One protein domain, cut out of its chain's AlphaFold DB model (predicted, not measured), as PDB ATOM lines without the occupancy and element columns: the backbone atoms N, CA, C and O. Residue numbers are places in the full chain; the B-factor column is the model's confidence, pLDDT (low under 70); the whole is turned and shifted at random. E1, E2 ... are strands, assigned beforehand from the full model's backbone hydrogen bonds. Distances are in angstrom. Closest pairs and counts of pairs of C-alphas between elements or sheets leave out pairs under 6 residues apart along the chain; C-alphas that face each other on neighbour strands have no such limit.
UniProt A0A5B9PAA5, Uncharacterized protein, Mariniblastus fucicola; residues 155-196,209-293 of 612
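Overview. This is residues 155 to 196 and 209 to 293 of the 612 residues of an uncharacterized protein of Mariniblastus fucicola (UniProt A0A5B9PAA5). A twisted sheet of four strands is built along the long pair E7 and E9, and two small sheets bend away from it near its two ends. E6, E1 and E10 stand across from the first part of E7 and the last part of E9, while E8, E12 and E11 cross over the other part; the hairpin of E3 and E4 lies at the far end, and residues 281 to 293 trail away. The printed part has 127 residues, no named helix and twelve named strands, E1 to E12 in chain order, and its class is all strand. The sheet orders are E2, E5, E7, E9 and E8, E12, E11 and E3, E4, each antiparallel, and E6, E1, E10, mixed. The whole is compact, with a radius of gyration of the C-alphas of 15.7 A and spans of 43 by 29 by 28 A.

Along the chain. E1, residues 155 to 157, begins at C-alpha 155 (262.248, 231.104, 215.545) and runs on at 69 degrees into E2, residues 159 to 162. E3 is residues 167 to 169, E4 172 to 174 and E5 184 to 187. E6 is residues 190 to 196, 14.4 A long. E7, residues 216 to 224, spans 26.3 A from C-alpha 216 (256.595, 236.547, 207.369). E8, residues 241 to 244, runs on at 98 degrees into E9, residues 246 to 254, 26.2 A long. E10, residues 257 to 261, runs on at 85 degrees into E11, residues 264 to 270, 17.3 A long. E12, residues 275 to 280, ends at C-alpha 280 (265.050, 214.271, 205.989).

Arrangement. In the largest sheet, E7 and E9 are antiparallel at 159 degrees, with N 220 and O 250 2.7 A apart. E5 pairs with E7 through N 187 and O 221, 2.8 A, and with E2 through N 160 and O 186, 2.8 A. E1 is parallel to E10, with N 260 and O 155 2.8 A apart, and antiparallel to E6, with N 156 and O 190 2.9 A apart. E12 pairs with E8 through N 242 and O 277, 2.8 A. It forms a hairpin with E11, where N 268 and O 276 are 2.8 A apart. In the hairpin of E3 and E4, N 174 and O 167 are 2.8 A apart. The closest C-alphas of E3 and E9, Phe 169 and Lys 246, are 5.4 A apart.

Size, cuts and confidence. The C-alphas of Lys 178 and Ser 291, the farthest apart, are 49.9 A apart. Residues 197 to 208 are not printed, and the gap between C-alphas 196 and 209 is 16.7 A. The link from E7 to E8 is long, 16 residues. The mean pLDDT of the printed part is 88.9; residues 228 to 235 and 237 to 238 are under 70.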
ATOM      1  N   VAL A 155     263.254 232.047 216.055       96.19
ATOM      2  CA  VAL A 155     262.248 231.104 215.545       96.19
ATOM      3  C   VAL A 155     262.976 229.917 214.941       96.19
ATOM      4  O   VAL A 155     263.944 230.080 214.206       96.19
ATOM      5  N   ARG A 156     262.510 228.704 215.225       94.31
ATOM      6  CA  ARG A 156     263.107 227.480 214.688       94.31
ATOM      7  C   ARG A 156     262.037 226.582 214.108       94.31
ATOM      8  O   ARG A 156     260.956 226.448 214.680       94.31
ATOM      9  N   ARG A 157     262.363 225.921 213.004       93.50
ATOM     10  CA  ARG A 157     261.553 224.857 212.409       93.50
ATOM     11  C   ARG A 157     262.433 223.631 212.220       93.50
ATOM     12  O   ARG A 157     263.554 223.753 211.750       93.50
ATOM     13  N   TRP A 158     261.940 222.454 212.588       90.75
ATOM     14  CA  TRP A 158     262.664 221.191 212.422       90.75
ATOM     15  C   TRP A 158     261.695 220.042 212.147       90.75
ATOM     16  O   TRP A 158     260.499 220.145 212.424       90.75
ATOM     17  N   VAL A 159     262.215 218.938 211.610       88.62
ATOM     18  CA  VAL A 159     261.428 217.726 211.360       88.62
ATOM     19  C   VAL A 159     261.271 216.950 212.664       88.62
ATOM     20  O   VAL A 159     262.253 216.532 213.279       88.62
ATOM     21  N   TRP A 160     260.030 216.734 213.096       86.56
ATOM     22  CA  TRP A 160     259.719 216.040 214.342       86.56
ATOM     23  C   TRP A 160     258.719 214.906 214.137       86.56
ATOM     24  O   TRP A 160     257.639 215.095 213.588       86.56
ATOM     25  N   LYS A 161     259.067 213.721 214.637       86.06
ATOM     26  CA  LYS A 161     258.195 212.549 214.698       86.06
ATOM     27  C   LYS A 161     257.423 212.487 216.013       86.06
ATOM     28  O   LYS A 161     258.007 212.550 217.094       86.06
ATOM     29  N   HIS A 162     256.111 212.303 215.921       86.38
ATOM     30  CA  HIS A 162     255.212 212.212 217.066       86.38
ATOM     31  C   HIS A 162     254.469 210.879 217.087       86.38
ATOM     32  O   HIS A 162     253.571 210.671 216.279       86.38
ATOM     33  N   ALA A 163     254.789 210.018 218.057       81.75
ATOM     34  CA  ALA A 163     254.161 208.701 218.235       81.75
ATOM     35  C   ALA A 163     253.013 208.675 219.273       81.75
ATOM     36  O   ALA A 163     252.519 207.615 219.640       81.75
ATOM     37  N   GLY A 164     252.594 209.838 219.788       79.12
ATOM     38  CA  GLY A 164     251.578 209.899 220.852       79.12
ATOM     39  C   GLY A 164     250.979 211.276 221.125       79.12
ATOM     40  O   GLY A 164     250.269 211.442 222.112       79.12
ATOM     41  N   ARG A 165     251.255 212.278 220.279       87.94
ATOM     42  CA  ARG A 165     250.556 213.567 220.359       87.94
ATOM     43  C   ARG A 165     249.261 213.497 219.563       87.94
ATOM     44  O   ARG A 165     249.242 212.898 218.491       87.94
ATOM     45  N   SER A 166     248.208 214.128 220.075       92.12
ATOM     46  CA  SER A 166     246.946 214.228 219.349       92.12
ATOM     47  C   SER A 166     247.093 215.134 218.124       92.12
ATOM     48  O   SER A 166     247.714 216.200 218.198       92.12
ATOM     49  N   ALA A 167     246.555 214.696 216.987       91.38
ATOM     50  CA  ALA A 167     246.518 215.461 215.744       91.38
ATOM     51  C   ALA A 167     245.294 215.069 214.912       91.38
ATOM     52  O   ALA A 167     244.910 213.901 214.887       91.38
ATOM     53  N   THR A 168     244.700 216.036 214.214       92.75
ATOM     54  CA  THR A 168     243.517 215.815 213.373       92.75
ATOM     55  C   THR A 168     243.872 215.984 211.901       92.75
ATOM     56  O   THR A 168     244.399 217.025 211.509       92.75
ATOM     57  N   PHE A 169     243.535 214.983 211.088       91.75
ATOM     58  CA  PHE A 169     243.708 214.974 209.633       91.75
ATOM     59  C   PHE A 169     242.395 214.541 208.982       91.75
ATOM     60  O   PHE A 169     241.834 213.520 209.376       91.75
ATOM     61  N   LYS A 170     241.880 215.314 208.014       87.69
ATOM     62  CA  LYS A 170     240.600 215.033 207.325       87.69
ATOM     63  C   LYS A 170     239.438 214.686 208.282       87.69
ATOM     64  O   LYS A 170     238.682 213.751 208.055       87.69
ATOM     65  N   GLY A 171     239.325 215.418 209.393       88.88
ATOM     66  CA  GLY A 171     238.278 215.204 210.403       88.88
ATOM     67  C   GLY A 171     238.487 214.000 211.334       88.88
ATOM     68  O   GLY A 171     237.715 213.835 212.275       88.88
ATOM     69  N   VAL A 172     239.535 213.195 211.134       91.62
ATOM     70  CA  VAL A 172     239.905 212.087 212.027       91.62
ATOM     71  C   VAL A 172     240.968 212.558 213.008       91.62
ATOM     72  O   VAL A 172     242.039 213.006 212.597       91.62
ATOM     73  N   THR A 173     240.691 212.435 214.304       93.50
ATOM     74  CA  THR A 173     241.654 212.724 215.372       93.50
ATOM     75  C   THR A 173     242.386 211.448 215.770       93.50
ATOM     76  O   THR A 173     241.765 210.446 216.110       93.50
ATOM     77  N   TYR A 174     243.713 211.490 215.723       91.88
ATOM     78  CA  TYR A 174     244.603 210.400 216.104       91.88
ATOM     79  C   TYR A 174     245.179 210.660 217.499       91.88
ATOM     80  O   TYR A 174     245.335 211.815 217.889       91.88
ATOM     81  N   ASN A 175     245.543 209.601 218.229       90.56
ATOM     82  CA  ASN A 175     246.239 209.661 219.527       90.56
ATOM     83  C   ASN A 175     245.547 210.504 220.634       90.56
ATOM     84  O   ASN A 175     246.221 210.988 221.538       90.56
ATOM     85  N   ASP A 176     244.223 210.689 220.606       92.31
ATOM     86  CA  ASP A 176     243.449 211.386 221.662       92.31
ATOM     87  C   ASP A 176     242.895 210.437 222.751       92.31
ATOM     88  O   ASP A 176     242.081 210.826 223.587       92.31
ATOM     89  N   GLY A 177     243.315 209.169 222.724       89.56
ATOM     90  CA  GLY A 177     242.853 208.108 223.621       89.56
ATOM     91  C   GLY A 177     241.587 207.380 223.155       89.56
ATOM     92  O   GLY A 177     241.323 206.289 223.657       89.56
ATOM     93  N   LYS A 178     240.836 207.927 222.190       89.94
ATOM     94  CA  LYS A 178     239.634 207.297 221.606       89.94
ATOM     95  C   LYS A 178     239.784 206.984 220.117       89.94
ATOM     96  O   LYS A 178     239.154 206.055 219.621       89.94
ATOM     97  N   GLY A 179     240.593 207.763 219.416       88.44
ATOM     98  CA  GLY A 179     240.888 207.642 218.003       88.44
ATOM     99  C   GLY A 179     242.030 206.671 217.697       88.44
ATOM    100  O   GLY A 179     242.688 206.147 218.606       88.44
ATOM    101  N   PRO A 180     242.285 206.425 216.402       89.12
ATOM    102  CA  PRO A 180     243.364 205.560 215.948       89.12
ATOM    103  C   PRO A 180     244.731 206.048 216.437       89.12
ATOM    104  O   PRO A 180     244.999 207.249 216.535       89.12
ATOM    105  N   LYS A 181     245.618 205.094 216.721       89.06
ATOM    106  CA  LYS A 181     247.020 205.390 217.011       89.06
ATOM    107  C   LYS A 181     247.796 205.508 215.712       89.06
ATOM    108  O   LYS A 181     247.623 204.691 214.815       89.06
ATOM    109  N   THR A 182     248.652 206.513 215.623       88.12
ATOM    110  CA  THR A 182     249.565 206.666 214.491       88.12
ATOM    111  C   THR A 182     250.796 207.444 214.910       88.12
ATOM    112  O   THR A 182     250.759 208.236 215.855       88.12
ATOM    113  N   THR A 183     251.854 207.289 214.130       87.50
ATOM    114  CA  THR A 183     252.944 208.253 214.125       87.50
ATOM    115  C   THR A 183     252.746 209.240 212.979       87.50
ATOM    116  O   THR A 183     252.362 208.847 211.881       87.50
ATOM    117  N   PHE A 184     252.984 210.525 213.230       89.38
ATOM    118  CA  PHE A 184     252.965 211.568 212.201       89.38
ATOM    119  C   PHE A 184     254.246 212.402 212.267       89.38
ATOM    120  O   PHE A 184     254.915 212.440 213.306       89.38
ATOM    121  N   VAL A 185     254.581 213.071 211.164       89.94
ATOM    122  CA  VAL A 185     255.662 214.063 211.115       89.94
ATOM    123  C   VAL A 185     255.082 215.466 211.174       89.94
ATOM    124  O   VAL A 185     254.037 215.746 210.588       89.94
ATOM    125  N   ALA A 186     255.767 216.336 211.906       91.56
ATOM    126  CA  ALA A 186     255.511 217.759 211.990       91.56
ATOM    127  C   ALA A 186     256.768 218.546 211.608       91.56
ATOM    128  O   ALA A 186     257.873 218.203 212.020       91.56
ATOM    129  N   MET A 187     256.575 219.616 210.852       93.31
ATOM    130  CA  MET A 187     257.546 220.663 210.556       93.31
ATOM    131  C   MET A 187     256.899 221.971 210.986       93.31
ATOM    132  O   MET A 187     256.296 222.674 210.179       93.31
ATOM    133  N   ASP A 188     256.911 222.218 212.294       92.62
ATOM    134  CA  ASP A 188     256.202 223.340 212.900       92.62
ATOM    135  C   ASP A 188     257.195 224.463 213.228       92.62
ATOM    136  O   ASP A 188     258.121 224.215 214.003       92.62
ATOM    137  N   PRO A 189     257.064 225.673 212.651       94.69
ATOM    138  CA  PRO A 189     257.844 226.806 213.110       94.69
ATOM    139  C   PRO A 189     257.364 227.203 214.509       94.69
ATOM    140  O   PRO A 189     256.164 227.362 214.780       94.69
ATOM    141  N   GLU A 190     258.313 227.341 215.421       92.56
ATOM    142  CA  GLU A 190     258.073 227.705 216.808       92.56
ATOM    143  C   GLU A 190     258.993 228.845 217.217       92.56
ATOM    144  O   GLU A 190     260.183 228.844 216.904       92.56
ATOM    145  N   LEU A 191     258.449 229.775 217.997       92.31
ATOM    146  CA  LEU A 191     259.255 230.710 218.758       92.31
ATOM    147  C   LEU A 191     260.007 229.926 219.836       92.31
ATOM    148  O   LEU A 191     259.398 229.303 220.712       92.31
ATOM    149  N   ILE A 192     261.331 229.879 219.723       91.50
ATOM    150  CA  ILE A 192     262.180 229.090 220.613       91.50
ATOM    151  C   ILE A 192     262.907 229.932 221.647       91.50
ATOM    152  O   ILE A 192     263.370 229.379 222.633       91.50
ATOM    153  N   SER A 193     262.994 231.239 221.443       93.25
ATOM    154  CA  SER A 193     263.506 232.152 222.449       93.25
ATOM    155  C   SER A 193     262.976 233.554 222.186       93.25
ATOM    156  O   SER A 193     263.173 234.084 221.096       93.25
ATOM    157  N   HIS A 194     262.292 234.143 223.169       92.50
ATOM    158  CA  HIS A 194     261.852 235.547 223.113       92.50
ATOM    159  C   HIS A 194     262.997 236.534 223.381       92.50
ATOM    160  O   HIS A 194     262.867 237.709 223.069       92.50
ATOM    161  N   ARG A 195     264.072 236.044 224.005       93.25
ATOM    162  CA  ARG A 195     265.295 236.772 224.329       93.25
ATOM    163  C   ARG A 195     266.450 235.804 224.174       93.25
ATOM    164  O   ARG A 195     266.535 234.840 224.935       93.25
ATOM    165  N   SER A 196     267.333 236.062 223.223       94.75
ATOM    166  CA  SER A 196     268.574 235.312 223.086       94.75
ATOM    167  C   SER A 196     269.759 236.256 222.975       94.75
ATOM    168  O   SER A 196     269.778 237.145 222.125       94.75
ATOM    169  N   LYS A 209     272.459 236.261 207.840       97.50
ATOM    170  CA  LYS A 209     271.852 235.532 206.710       97.50
ATOM    171  C   LYS A 209     270.489 234.941 207.050       97.50
ATOM    172  O   LYS A 209     269.720 234.637 206.142       97.50
ATOM    173  N   ILE A 210     270.220 234.734 208.335       97.94
ATOM    174  CA  ILE A 210     268.983 234.118 208.819       97.94
ATOM    175  C   ILE A 210     268.047 235.123 209.490       97.94
ATOM    176  O   ILE A 210     266.985 234.735 209.974       97.94
ATOM    177  N   TYR A 211     268.422 236.400 209.535       98.50
ATOM    178  CA  TYR A 211     267.572 237.460 210.052       98.50
ATOM    179  C   TYR A 211     266.439 237.797 209.073       98.50
ATOM    180  O   TYR A 211     266.646 237.971 207.872       98.50
ATOM    181  N   VAL A 212     265.227 237.902 209.608       98.12
ATOM    182  CA  VAL A 212     263.993 238.208 208.894       98.12
ATOM    183  C   VAL A 212     263.274 239.327 209.640       98.12
ATOM    184  O   VAL A 212     262.605 239.099 210.645       98.12
ATOM    185  N   GLN A 213     263.385 240.545 209.118       96.19
ATOM    186  CA  GLN A 213     262.657 241.697 209.644       96.19
ATOM    187  C   GLN A 213     261.151 241.670 209.331       96.19
ATOM    188  O   GLN A 213     260.355 241.780 210.263       96.19
ATOM    189  N   PRO A 214     260.706 241.558 208.059       96.19
ATOM    190  CA  PRO A 214     259.299 241.762 207.743       96.19
ATOM    191  C   PRO A 214     258.433 240.651 208.330       96.19
ATOM    192  O   PRO A 214     258.850 239.492 208.443       96.19
ATOM    193  N   LYS A 215     257.172 240.988 208.609       96.38
ATOM    194  CA  LYS A 215     256.173 239.994 208.987       96.38
ATOM    195  C   LYS A 215     256.061 238.906 207.914       96.38
ATOM    196  O   LYS A 215     255.602 239.159 206.802       96.38
ATOM    197  N   THR A 216     256.441 237.687 208.276       97.19
ATOM    198  CA  THR A 216     256.595 236.547 207.369       97.19
ATOM    199  C   THR A 216     255.727 235.384 207.836       97.19
ATOM    200  O   THR A 216     255.815 234.963 208.991       97.19
ATOM    201  N   SER A 217     254.886 234.858 206.942       97.19
ATOM    202  CA  SER A 217     254.138 233.616 207.163       97.19
ATOM    203  C   SER A 217     255.002 232.406 206.816       97.19
ATOM    204  O   SER A 217     255.545 232.315 205.717       97.19
ATOM    205  N   ILE A 218     255.106 231.463 207.750       96.69
ATOM    206  CA  ILE A 218     255.844 230.210 207.596       96.69
ATOM    207  C   ILE A 218     254.864 229.046 207.743       96.69
ATOM    208  O   ILE A 218     254.108 228.969 208.718       96.69
ATOM    209  N   ASP A 219     254.903 228.121 206.787       95.44
ATOM    210  CA  ASP A 219     254.084 226.912 206.811       95.44
ATOM    211  C   ASP A 219     254.479 225.983 207.975       95.44
ATOM    212  O   ASP A 219     255.635 225.572 208.122       95.44
ATOM    213  N   SER A 220     253.469 225.624 208.768       95.44
ATOM    214  CA  SER A 220     253.427 224.521 209.723       95.44
ATOM    215  C   SER A 220     252.794 223.315 209.043       95.44
ATOM    216  O   SER A 220     251.587 223.300 208.783       95.44
ATOM    217  N   ILE A 221     253.603 222.302 208.744       94.75
ATOM    218  CA  ILE A 221     253.166 221.121 207.993       94.75
ATOM    219  C   ILE A 221     253.102 219.931 208.942       94.75
ATOM    220  O   ILE A 221     254.073 219.624 209.631       94.75
ATOM    221  N   LYS A 222     251.970 219.230 208.972       94.50
ATOM    222  CA  LYS A 222     251.818 217.941 209.659       94.50
ATOM    223  C   LYS A 222     251.294 216.915 208.674       94.50
ATOM    224  O   LYS A 222     250.363 217.240 207.942       94.50
ATOM    225  N   PHE A 223     251.826 215.696 208.676       93.00
ATOM    226  CA  PHE A 223     251.336 214.647 207.783       93.00
ATOM    227  C   PHE A 223     251.573 213.215 208.278       93.00
ATOM    228  O   PHE A 223     252.461 212.955 209.094       93.00
ATOM    229  N   ILE A 224     250.788 212.284 207.731       90.81
ATOM    230  CA  ILE A 224     250.952 210.830 207.860       90.81
ATOM    231  C   ILE A 224     251.182 210.250 206.453       90.81
ATOM    232  O   ILE A 224     250.299 210.420 205.614       90.81
ATOM    233  N   PRO A 225     252.309 209.578 206.159       85.88
ATOM    234  CA  PRO A 225     252.521 208.917 204.864       85.88
ATOM    235  C   PRO A 225     251.374 207.959 204.483       85.88
ATOM    236  O   PRO A 225     250.798 207.314 205.360       85.88
ATOM    237  N   ASN A 226     251.029 207.865 203.191       83.44
ATOM    238  CA  ASN A 226     249.977 206.947 202.723       83.44
ATOM    239  C   ASN A 226     250.412 205.479 202.742       83.44
ATOM    240  O   ASN A 226     249.594 204.607 203.027       83.44
ATOM    241  N   GLU A 227     251.675 205.211 202.422       73.19
ATOM    242  CA  GLU A 227     252.240 203.867 202.481       73.19
ATOM    243  C   GLU A 227     252.593 203.512 203.929       73.19
ATOM    244  O   GLU A 227     253.157 204.334 204.661       73.19
ATOM    245  N   GLU A 228     252.263 202.284 204.349       59.72
ATOM    246  CA  GLU A 228     252.760 201.741 205.611       59.72
ATOM    247  C   GLU A 228     254.283 201.702 205.541       59.72
ATOM    248  O   GLU A 228     254.876 200.915 204.804       59.72
ATOM    249  N   VAL A 229     254.932 202.584 206.298       57.50
ATOM    250  CA  VAL A 229     256.385 202.568 206.406       57.50
ATOM    251  C   VAL A 229     256.759 201.338 207.229       57.50
ATOM    252  O   VAL A 229     256.646 201.333 208.453       57.50
ATOM    253  N   THR A 230     257.150 200.271 206.533       49.47
ATOM    254  CA  THR A 230     257.344 198.915 207.073       49.47
ATOM    255  C   THR A 230     258.505 198.786 208.064       49.47
ATOM    256  O   THR A 230     258.616 197.762 208.736       49.47
ATOM    257  N   SER A 231     259.335 199.822 208.230       50.47
ATOM    258  CA  SER A 231     260.243 199.954 209.370       50.47
ATOM    259  C   SER A 231     260.056 201.300 210.073       50.47
ATOM    260  O   SER A 231     260.203 202.381 209.502       50.47
ATOM    261  N   GLU A 232     259.751 201.251 211.368       53.16
ATOM    262  CA  GLU A 232     259.620 202.446 212.201       53.16
ATOM    263  C   GLU A 232     260.932 203.243 212.339       53.16
ATOM    264  O   GLU A 232     260.885 204.361 212.856       53.16
ATOM    265  N   SER A 233     262.089 202.731 211.906       54.88
ATOM    266  CA  SER A 233     263.385 203.284 212.318       54.88
ATOM    267  C   SER A 233     263.861 204.525 211.558       54.88
ATOM    268  O   SER A 233     264.482 205.361 212.197       54.88
ATOM    269  N   ASP A 234     263.543 204.727 210.269       60.06
ATOM    270  CA  ASP A 234     264.332 205.694 209.472       60.06
ATOM    271  C   ASP A 234     263.553 206.649 208.558       60.06
ATOM    272  O   ASP A 234     264.139 207.193 207.629       60.06
ATOM    273  N   TRP A 235     262.255 206.876 208.768       68.25
ATOM    274  CA  TRP A 235     261.524 207.898 208.007       68.25
ATOM    275  C   TRP A 235     261.380 209.209 208.800       68.25
ATOM    276  O   TRP A 235     261.065 209.135 209.992       68.25
ATOM    277  N   PRO A 236     261.536 210.383 208.150       71.19
ATOM    278  CA  PRO A 236     261.718 210.559 206.706       71.19
ATOM    279  C   PRO A 236     263.195 210.581 206.235       71.19
ATOM    280  O   PRO A 236     264.092 210.955 206.993       71.19
ATOM    281  N   ARG A 237     263.434 210.194 204.967       69.88
ATOM    282  CA  ARG A 237     264.745 210.197 204.272       69.88
ATOM    283  C   ARG A 237     264.701 211.103 203.040       69.88
ATOM    284  O   ARG A 237     263.702 211.091 202.326       69.88
ATOM    285  N   LEU A 238     265.799 211.812 202.752       66.38
ATOM    286  CA  LEU A 238     265.828 212.865 201.723       66.38
ATOM    287  C   LEU A 238     265.425 212.365 200.326       66.38
ATOM    288  O   LEU A 238     264.652 213.023 199.639       66.38
ATOM    289  N   ASP A 239     265.882 211.174 199.940       72.19
ATOM    290  CA  ASP A 239     265.627 210.613 198.605       72.19
ATOM    291  C   ASP A 239     264.260 209.924 198.474       72.19
ATOM    292  O   ASP A 239     263.889 209.453 197.396       72.19
ATOM    293  N   GLN A 240     263.488 209.845 199.562       80.88
ATOM    294  CA  GLN A 240     262.184 209.200 199.560       80.88
ATOM    295  C   GLN A 240     261.083 210.218 199.256       80.88
ATOM    296  O   GLN A 240     260.813 211.126 200.041       80.88
ATOM    297  N   THR A 241     260.394 210.022 198.132       87.88
ATOM    298  CA  THR A 241     259.147 210.735 197.849       87.88
ATOM    299  C   THR A 241     258.043 210.210 198.762       87.88
ATOM    300  O   THR A 241     257.706 209.028 198.734       87.88
ATOM    301  N   ILE A 242     257.464 211.100 199.562       88.25
ATOM    302  CA  ILE A 242     256.329 210.828 200.438       88.25
ATOM    303  C   ILE A 242     255.086 211.414 199.788       88.25
ATOM    304  O   ILE A 242     255.000 212.627 199.598       88.25
ATOM    305  N   VAL A 243     254.110 210.556 199.501       90.88
ATOM    306  CA  VAL A 243     252.763 210.961 199.089       90.88
ATOM    307  C   VAL A 243     251.827 210.784 200.278       90.88
ATOM    308  O   VAL A 243     251.828 209.744 200.944       90.88
ATOM    309  N   THR A 244     251.033 211.807 200.568       92.44
ATOM    310  CA  THR A 244     250.068 211.778 201.663       92.44
ATOM    311  C   THR A 244     248.791 212.509 201.298       92.44
ATOM    312  O   THR A 244     248.806 213.609 200.749       92.44
ATOM    313  N   ASP A 245     247.667 211.899 201.646       93.62
ATOM    314  CA  ASP A 245     246.363 212.543 201.632       93.62
ATOM    315  C   ASP A 245     245.933 212.961 203.059       93.62
ATOM    316  O   ASP A 245     244.907 213.607 203.248       93.62
ATOM    317  N   LYS A 246     246.729 212.632 204.085       93.88
ATOM    318  CA  LYS A 246     246.496 212.925 205.506       93.88
ATOM    319  C   LYS A 246     247.472 213.992 205.976       93.88
ATOM    320  O   LYS A 246     248.424 213.700 206.701       93.88
ATOM    321  N   PHE A 247     247.220 215.235 205.589       94.62
ATOM    322  CA  PHE A 247     248.050 216.363 205.990       94.62
ATOM    323  C   PHE A 247     247.230 217.554 206.491       94.62
ATOM    324  O   PHE A 247     246.019 217.648 206.295       94.62
ATOM    325  N   SER A 248     247.908 218.450 207.197       93.94
ATOM    326  CA  SER A 248     247.416 219.761 207.599       93.94
ATOM    327  C   SER A 248     248.547 220.753 207.382       93.94
ATOM    328  O   SER A 248     249.638 220.555 207.914       93.94
ATOM    329  N   ILE A 249     248.259 221.833 206.663       93.38
ATOM    330  CA  ILE A 249     249.149 222.988 206.537       93.38
ATOM    331  C   ILE A 249     248.462 224.165 207.217       93.38
ATOM    332  O   ILE A 249     247.270 224.396 207.012       93.38
ATOM    333  N   ARG A 250     249.188 224.865 208.084       94.44
ATOM    334  CA  ARG A 250     248.735 226.105 208.720       94.44
ATOM    335  C   ARG A 250     249.845 227.128 208.629       94.44
ATOM    336  O   ARG A 250     250.990 226.787 208.890       94.44
ATOM    337  N   GLU A 251     249.512 228.372 208.344       95.44
ATOM    338  CA  GLU A 251     250.493 229.448 208.400       95.44
ATOM    339  C   GLU A 251     250.646 229.955 209.837       95.44
ATOM    340  O   GLU A 251     249.660 230.126 210.563       95.44
ATOM    341  N   LYS A 252     251.888 230.207 210.249       96.44
ATOM    342  CA  LYS A 252     252.213 230.991 211.443       96.44
ATOM    343  C   LYS A 252     253.022 232.206 211.022       96.44
ATOM    344  O   LYS A 252     253.970 232.060 210.258       96.44
ATOM    345  N   SER A 253     252.664 233.382 211.525       96.31
ATOM    346  CA  SER A 253     253.377 234.617 211.199       96.31
ATOM    347  C   SER A 253     254.303 235.042 212.332       96.31
ATOM    348  O   SER A 253     253.898 235.041 213.494       96.31
ATOM    349  N   PHE A 254     255.507 235.461 211.963       96.56
ATOM    350  CA  PHE A 254     256.519 236.040 212.847       96.56
ATOM    351  C   PHE A 254     257.033 237.339 212.220       96.56
ATOM    352  O   PHE A 254     256.911 237.519 211.011       96.56
ATOM    353  N   GLU A 255     257.573 238.246 213.019       96.19
ATOM    354  CA  GLU A 255     258.133 239.537 212.601       96.19
ATOM    355  C   GLU A 255     259.376 239.792 213.451       96.19
ATOM    356  O   GLU A 255     259.372 239.383 214.612       96.19
ATOM    357  N   ASP A 256     260.411 240.391 212.862       97.50
ATOM    358  CA  ASP A 256     261.689 240.702 213.514       97.50
ATOM    359  C   ASP A 256     262.324 239.514 214.265       97.50
ATOM    360  O   ASP A 256     262.302 239.415 215.491       97.50
ATOM    361  N   PHE A 257     262.855 238.538 213.524       97.94
ATOM    362  CA  PHE A 257     263.373 237.300 214.113       97.94
ATOM    363  C   PHE A 257     264.534 236.688 213.336       97.94
ATOM    364  O   PHE A 257     264.709 236.919 212.146       97.94
ATOM    365  N   PHE A 258     265.295 235.827 214.004       98.38
ATOM    366  CA  PHE A 258     266.310 234.975 213.393       98.38
ATOM    367  C   PHE A 258     265.717 233.589 213.152       98.38
ATOM    368  O   PHE A 258     265.263 232.925 214.093       98.38
ATOM    369  N   PHE A 259     265.685 233.160 211.891       97.75
ATOM    370  CA  PHE A 259     265.035 231.926 211.476       97.75
ATOM    371  C   PHE A 259     266.017 230.764 211.331       97.75
ATOM    372  O   PHE A 259     266.687 230.597 210.314       97.75
ATOM    373  N   ILE A 260     266.039 229.890 212.331       96.19
ATOM    374  CA  ILE A 260     266.792 228.638 212.288       96.19
ATOM    375  C   ILE A 260     265.923 227.578 211.597       96.19
ATOM    376  O   ILE A 260     265.167 226.832 212.235       96.19
ATOM    377  N   ASP A 261     265.991 227.533 210.266       94.31
ATOM    378  CA  ASP A 261     265.317 226.503 209.473       94.31
ATOM    379  C   ASP A 261     266.159 225.227 209.387       94.31
ATOM    380  O   ASP A 261     266.882 224.976 208.424       94.31
ATOM    381  N   ASP A 262     266.034 224.389 210.410       91.19
ATOM    382  CA  ASP A 262     266.676 223.076 210.471       91.19
ATOM    383  C   ASP A 262     265.972 222.013 209.636       91.19
ATOM    384  O   ASP A 262     266.396 220.856 209.629       91.19
ATOM    385  N   THR A 263     264.884 222.359 208.954       89.44
ATOM    386  CA  THR A 263     264.232 221.406 208.066       89.44
ATOM    387  C   THR A 263     264.998 221.261 206.763       89.44
ATOM    388  O   THR A 263     265.389 222.237 206.128       89.44
ATOM    389  N   ASN A 264     265.155 220.018 206.325       86.94
ATOM    390  CA  ASN A 264     265.596 219.702 204.981       86.94
ATOM    391  C   ASN A 264     264.448 219.001 204.251       86.94
ATOM    392  O   ASN A 264     264.234 217.799 204.426       86.94
ATOM    393  N   PHE A 265     263.653 219.777 203.511       90.12
ATOM    394  CA  PHE A 265     262.510 219.278 202.752       90.12
ATOM    395  C   PHE A 265     262.269 220.058 201.458       90.12
ATOM    396  O   PHE A 265     262.713 221.198 201.308       90.12
ATOM    397  N   GLU A 266     261.519 219.431 200.557       91.06
ATOM    398  CA  GLU A 266     261.062 219.965 199.279       91.06
ATOM    399  C   GLU A 266     259.606 219.527 199.056       91.06
ATOM    400  O   GLU A 266     259.296 218.338 199.144       91.06
ATOM    401  N   ILE A 267     258.702 220.472 198.779       92.81
ATOM    402  CA  ILE A 267     257.332 220.156 198.346       92.81
ATOM    403  C   ILE A 267     257.362 219.978 196.829       92.81
ATOM    404  O   ILE A 267     257.611 220.938 196.106       92.81
ATOM    405  N   LEU A 268     257.091 218.760 196.362       94.38
ATOM    406  CA  LEU A 268     257.049 218.424 194.936       94.38
ATOM    407  C   LEU A 268     255.677 218.723 194.324       94.38
ATOM    408  O   LEU A 268     255.583 219.144 193.176       94.38
ATOM    409  N   GLU A 269     254.608 218.504 195.089       94.81
ATOM    410  CA  GLU A 269     253.232 218.748 194.656       94.81
ATOM    411  C   GLU A 269     252.357 219.127 195.855       94.81
ATOM    412  O   GLU A 269     252.456 218.526 196.929       94.81
ATOM    413  N   ARG A 270     251.470 220.110 195.666       93.69
ATOM    414  CA  ARG A 270     250.475 220.534 196.657       93.69
ATOM    415  C   ARG A 270     249.135 220.771 195.967       93.69
ATOM    416  O   ARG A 270     249.018 221.672 195.142       93.69
ATOM    417  N   SER A 271     248.128 219.992 196.348       93.38
ATOM    418  CA  SER A 271     246.720 220.205 195.995       93.38
ATOM    419  C   SER A 271     245.845 220.193 197.251       93.38
ATOM    420  O   SER A 271     246.332 219.940 198.352       93.38
ATOM    421  N   ASP A 272     244.539 220.415 197.096       87.38
ATOM    422  CA  ASP A 272     243.581 220.366 198.211       87.38
ATOM    423  C   ASP A 272     243.459 218.976 198.859       87.38
ATOM    424  O   ASP A 272     242.962 218.847 199.978       87.38
ATOM    425  N   SER A 273     243.885 217.919 198.161       90.12
ATOM    426  CA  SER A 273     243.668 216.530 198.588       90.12
ATOM    427  C   SER A 273     244.941 215.703 198.743       90.12
ATOM    428  O   SER A 273     244.899 214.691 199.448       90.12
ATOM    429  N   THR A 274     246.053 216.158 198.160       93.62
ATOM    430  CA  THR A 274     247.327 215.435 198.115       93.62
ATOM    431  C   THR A 274     248.496 216.383 198.361       93.62
ATOM    432  O   THR A 274     248.567 217.468 197.777       93.62
ATOM    433  N   LEU A 275     249.433 215.938 199.192       94.88
ATOM    434  CA  LEU A 275     250.739 216.544 199.397       94.88
ATOM    435  C   LEU A 275     251.812 215.524 199.006       94.88
ATOM    436  O   LEU A 275     251.821 214.400 199.514       94.88
ATOM    437  N   THR A 276     252.726 215.935 198.136       93.50
ATOM    438  CA  THR A 276     253.905 215.155 197.758       93.50
ATOM    439  C   THR A 276     255.144 215.929 198.178       93.50
ATOM    440  O   THR A 276     255.328 217.075 197.770       93.50
ATOM    441  N   LEU A 277     255.999 215.321 198.998       93.00
ATOM    442  CA  LEU A 277     257.217 215.965 199.485       93.00
ATOM    443  C   LEU A 277     258.390 214.992 199.623       93.00
ATOM    444  O   LEU A 277     258.206 213.784 199.738       93.00
ATOM    445  N   ARG A 278     259.597 215.545 199.684       89.88
ATOM    446  CA  ARG A 278     260.812 214.883 200.174       89.88
ATOM    447  C   ARG A 278     261.229 215.557 201.468       89.88
ATOM    448  O   ARG A 278     261.150 216.777 201.552       89.88
ATOM    449  N   CYS A 279     261.641 214.805 202.483       87.19
ATOM    450  CA  CYS A 279     262.175 215.397 203.713       87.19
ATOM    451  C   CYS A 279     263.173 214.475 204.409       87.19
ATOM    452  O   CYS A 279     263.133 213.264 204.227       87.19
ATOM    453  N   SER A 280     264.068 215.036 205.219       83.56
ATOM    454  CA  SER A 280     265.050 214.271 205.989       83.56
ATOM    455  C   SER A 280     265.240 214.817 207.402       83.56
ATOM    456  O   SER A 280     264.856 215.946 207.710       83.56
ATOM    457  N   TYR A 281     265.853 214.004 208.263       81.00
ATOM    458  CA  TYR A 281     266.339 214.439 209.577       81.00
ATOM    459  C   TYR A 281     267.689 215.162 209.528       81.00
ATOM    460  O   TYR A 281     268.178 215.594 210.572       81.00
ATOM    461  N   GLU A 282     268.306 215.282 208.350       83.94
ATOM    462  CA  GLU A 282     269.529 216.058 208.204       83.94
ATOM    463  C   GLU A 282     269.206 217.536 208.417       83.94
ATOM    464  O   GLU A 282     268.356 218.112 207.741       83.94
ATOM    465  N   MET A 283     269.864 218.140 209.401       84.69
ATOM    466  CA  MET A 283     269.595 219.515 209.802       84.69
ATOM    467  C   MET A 283     270.558 220.464 209.106       84.69
ATOM    468  O   MET A 283     271.765 220.232 209.125       84.69
ATOM    469  N   ARG A 284     270.021 221.563 208.572       88.94
ATOM    470  CA  ARG A 284     270.796 222.560 207.821       88.94
ATOM    471  C   ARG A 284     271.745 223.390 208.681       88.94
ATOM    472  O   ARG A 284     272.787 223.771 208.169       88.94
ATOM    473  N   ARG A 285     271.404 223.647 209.956       91.19
ATOM    474  CA  ARG A 285     272.242 224.421 210.899       91.19
ATOM    475  C   ARG A 285     272.671 225.783 210.323       91.19
ATOM    476  O   ARG A 285     273.863 226.082 210.296       91.19
ATOM    477  N   PRO A 286     271.728 226.581 209.790       95.25
ATOM    478  CA  PRO A 286     272.074 227.754 208.991       95.25
ATOM    479  C   PRO A 286     272.750 228.872 209.799       95.25
ATOM    480  O   PRO A 286     273.323 229.774 209.198       95.25
ATOM    481  N   GLU A 287     272.675 228.829 211.131       96.31
ATOM    482  CA  GLU A 287     273.293 229.792 212.041       96.31
ATOM    483  C   GLU A 287     274.773 229.505 212.329       96.31
ATOM    484  O   GLU A 287     275.520 230.431 212.626       96.31
ATOM    485  N   VAL A 288     275.196 228.243 212.239       96.50
ATOM    486  CA  VAL A 288     276.490 227.781 212.762       96.50
ATOM    487  C   VAL A 288     277.639 228.260 211.867       96.50
ATOM    488  O   VAL A 288     277.538 228.198 210.636       96.50
ATOM    489  N   GLY A 289     278.719 228.756 212.479       93.50
ATOM    490  CA  GLY A 289     279.954 229.139 211.791       93.50
ATOM    491  C   GLY A 289     280.713 227.929 211.231       93.50
ATOM    492  O   GLY A 289     280.562 226.804 211.704       93.50
ATOM    493  N   GLU A 290     281.547 228.137 210.208       91.44
ATOM    494  CA  GLU A 290     282.301 227.047 209.555       91.44
ATOM    495  C   GLU A 290     283.234 226.315 210.536       91.44
ATOM    496  O   GLU A 290     283.336 225.091 210.502       91.44
ATOM    497  N   SER A 291     283.838 227.064 211.462       89.50
ATOM    498  CA  SER A 291     284.718 226.586 212.537       89.50
ATOM    499  C   SER A 291     284.042 225.596 213.497       89.50
ATOM    500  O   SER A 291     284.725 224.808 214.154       89.50
ATOM    501  N   GLU A 292     282.711 225.606 213.585       92.38
ATOM    502  CA  GLU A 292     281.950 224.859 214.589       92.38
ATOM    503  C   GLU A 292     281.217 223.636 214.025       92.38
ATOM    504  O   GLU A 292     280.758 222.786 214.800       92.38
ATOM    505  N   LEU A 293     281.151 223.504 212.695       92.00
ATOM    506  CA  LEU A 293     280.463 222.407 211.998       92.00
ATOM    507  C   LEU A 293     281.039 221.021 212.309       92.00
ATOM    508  O   LEU A 293     280.298 220.037 212.257       92.00
TER     509      LEU A 293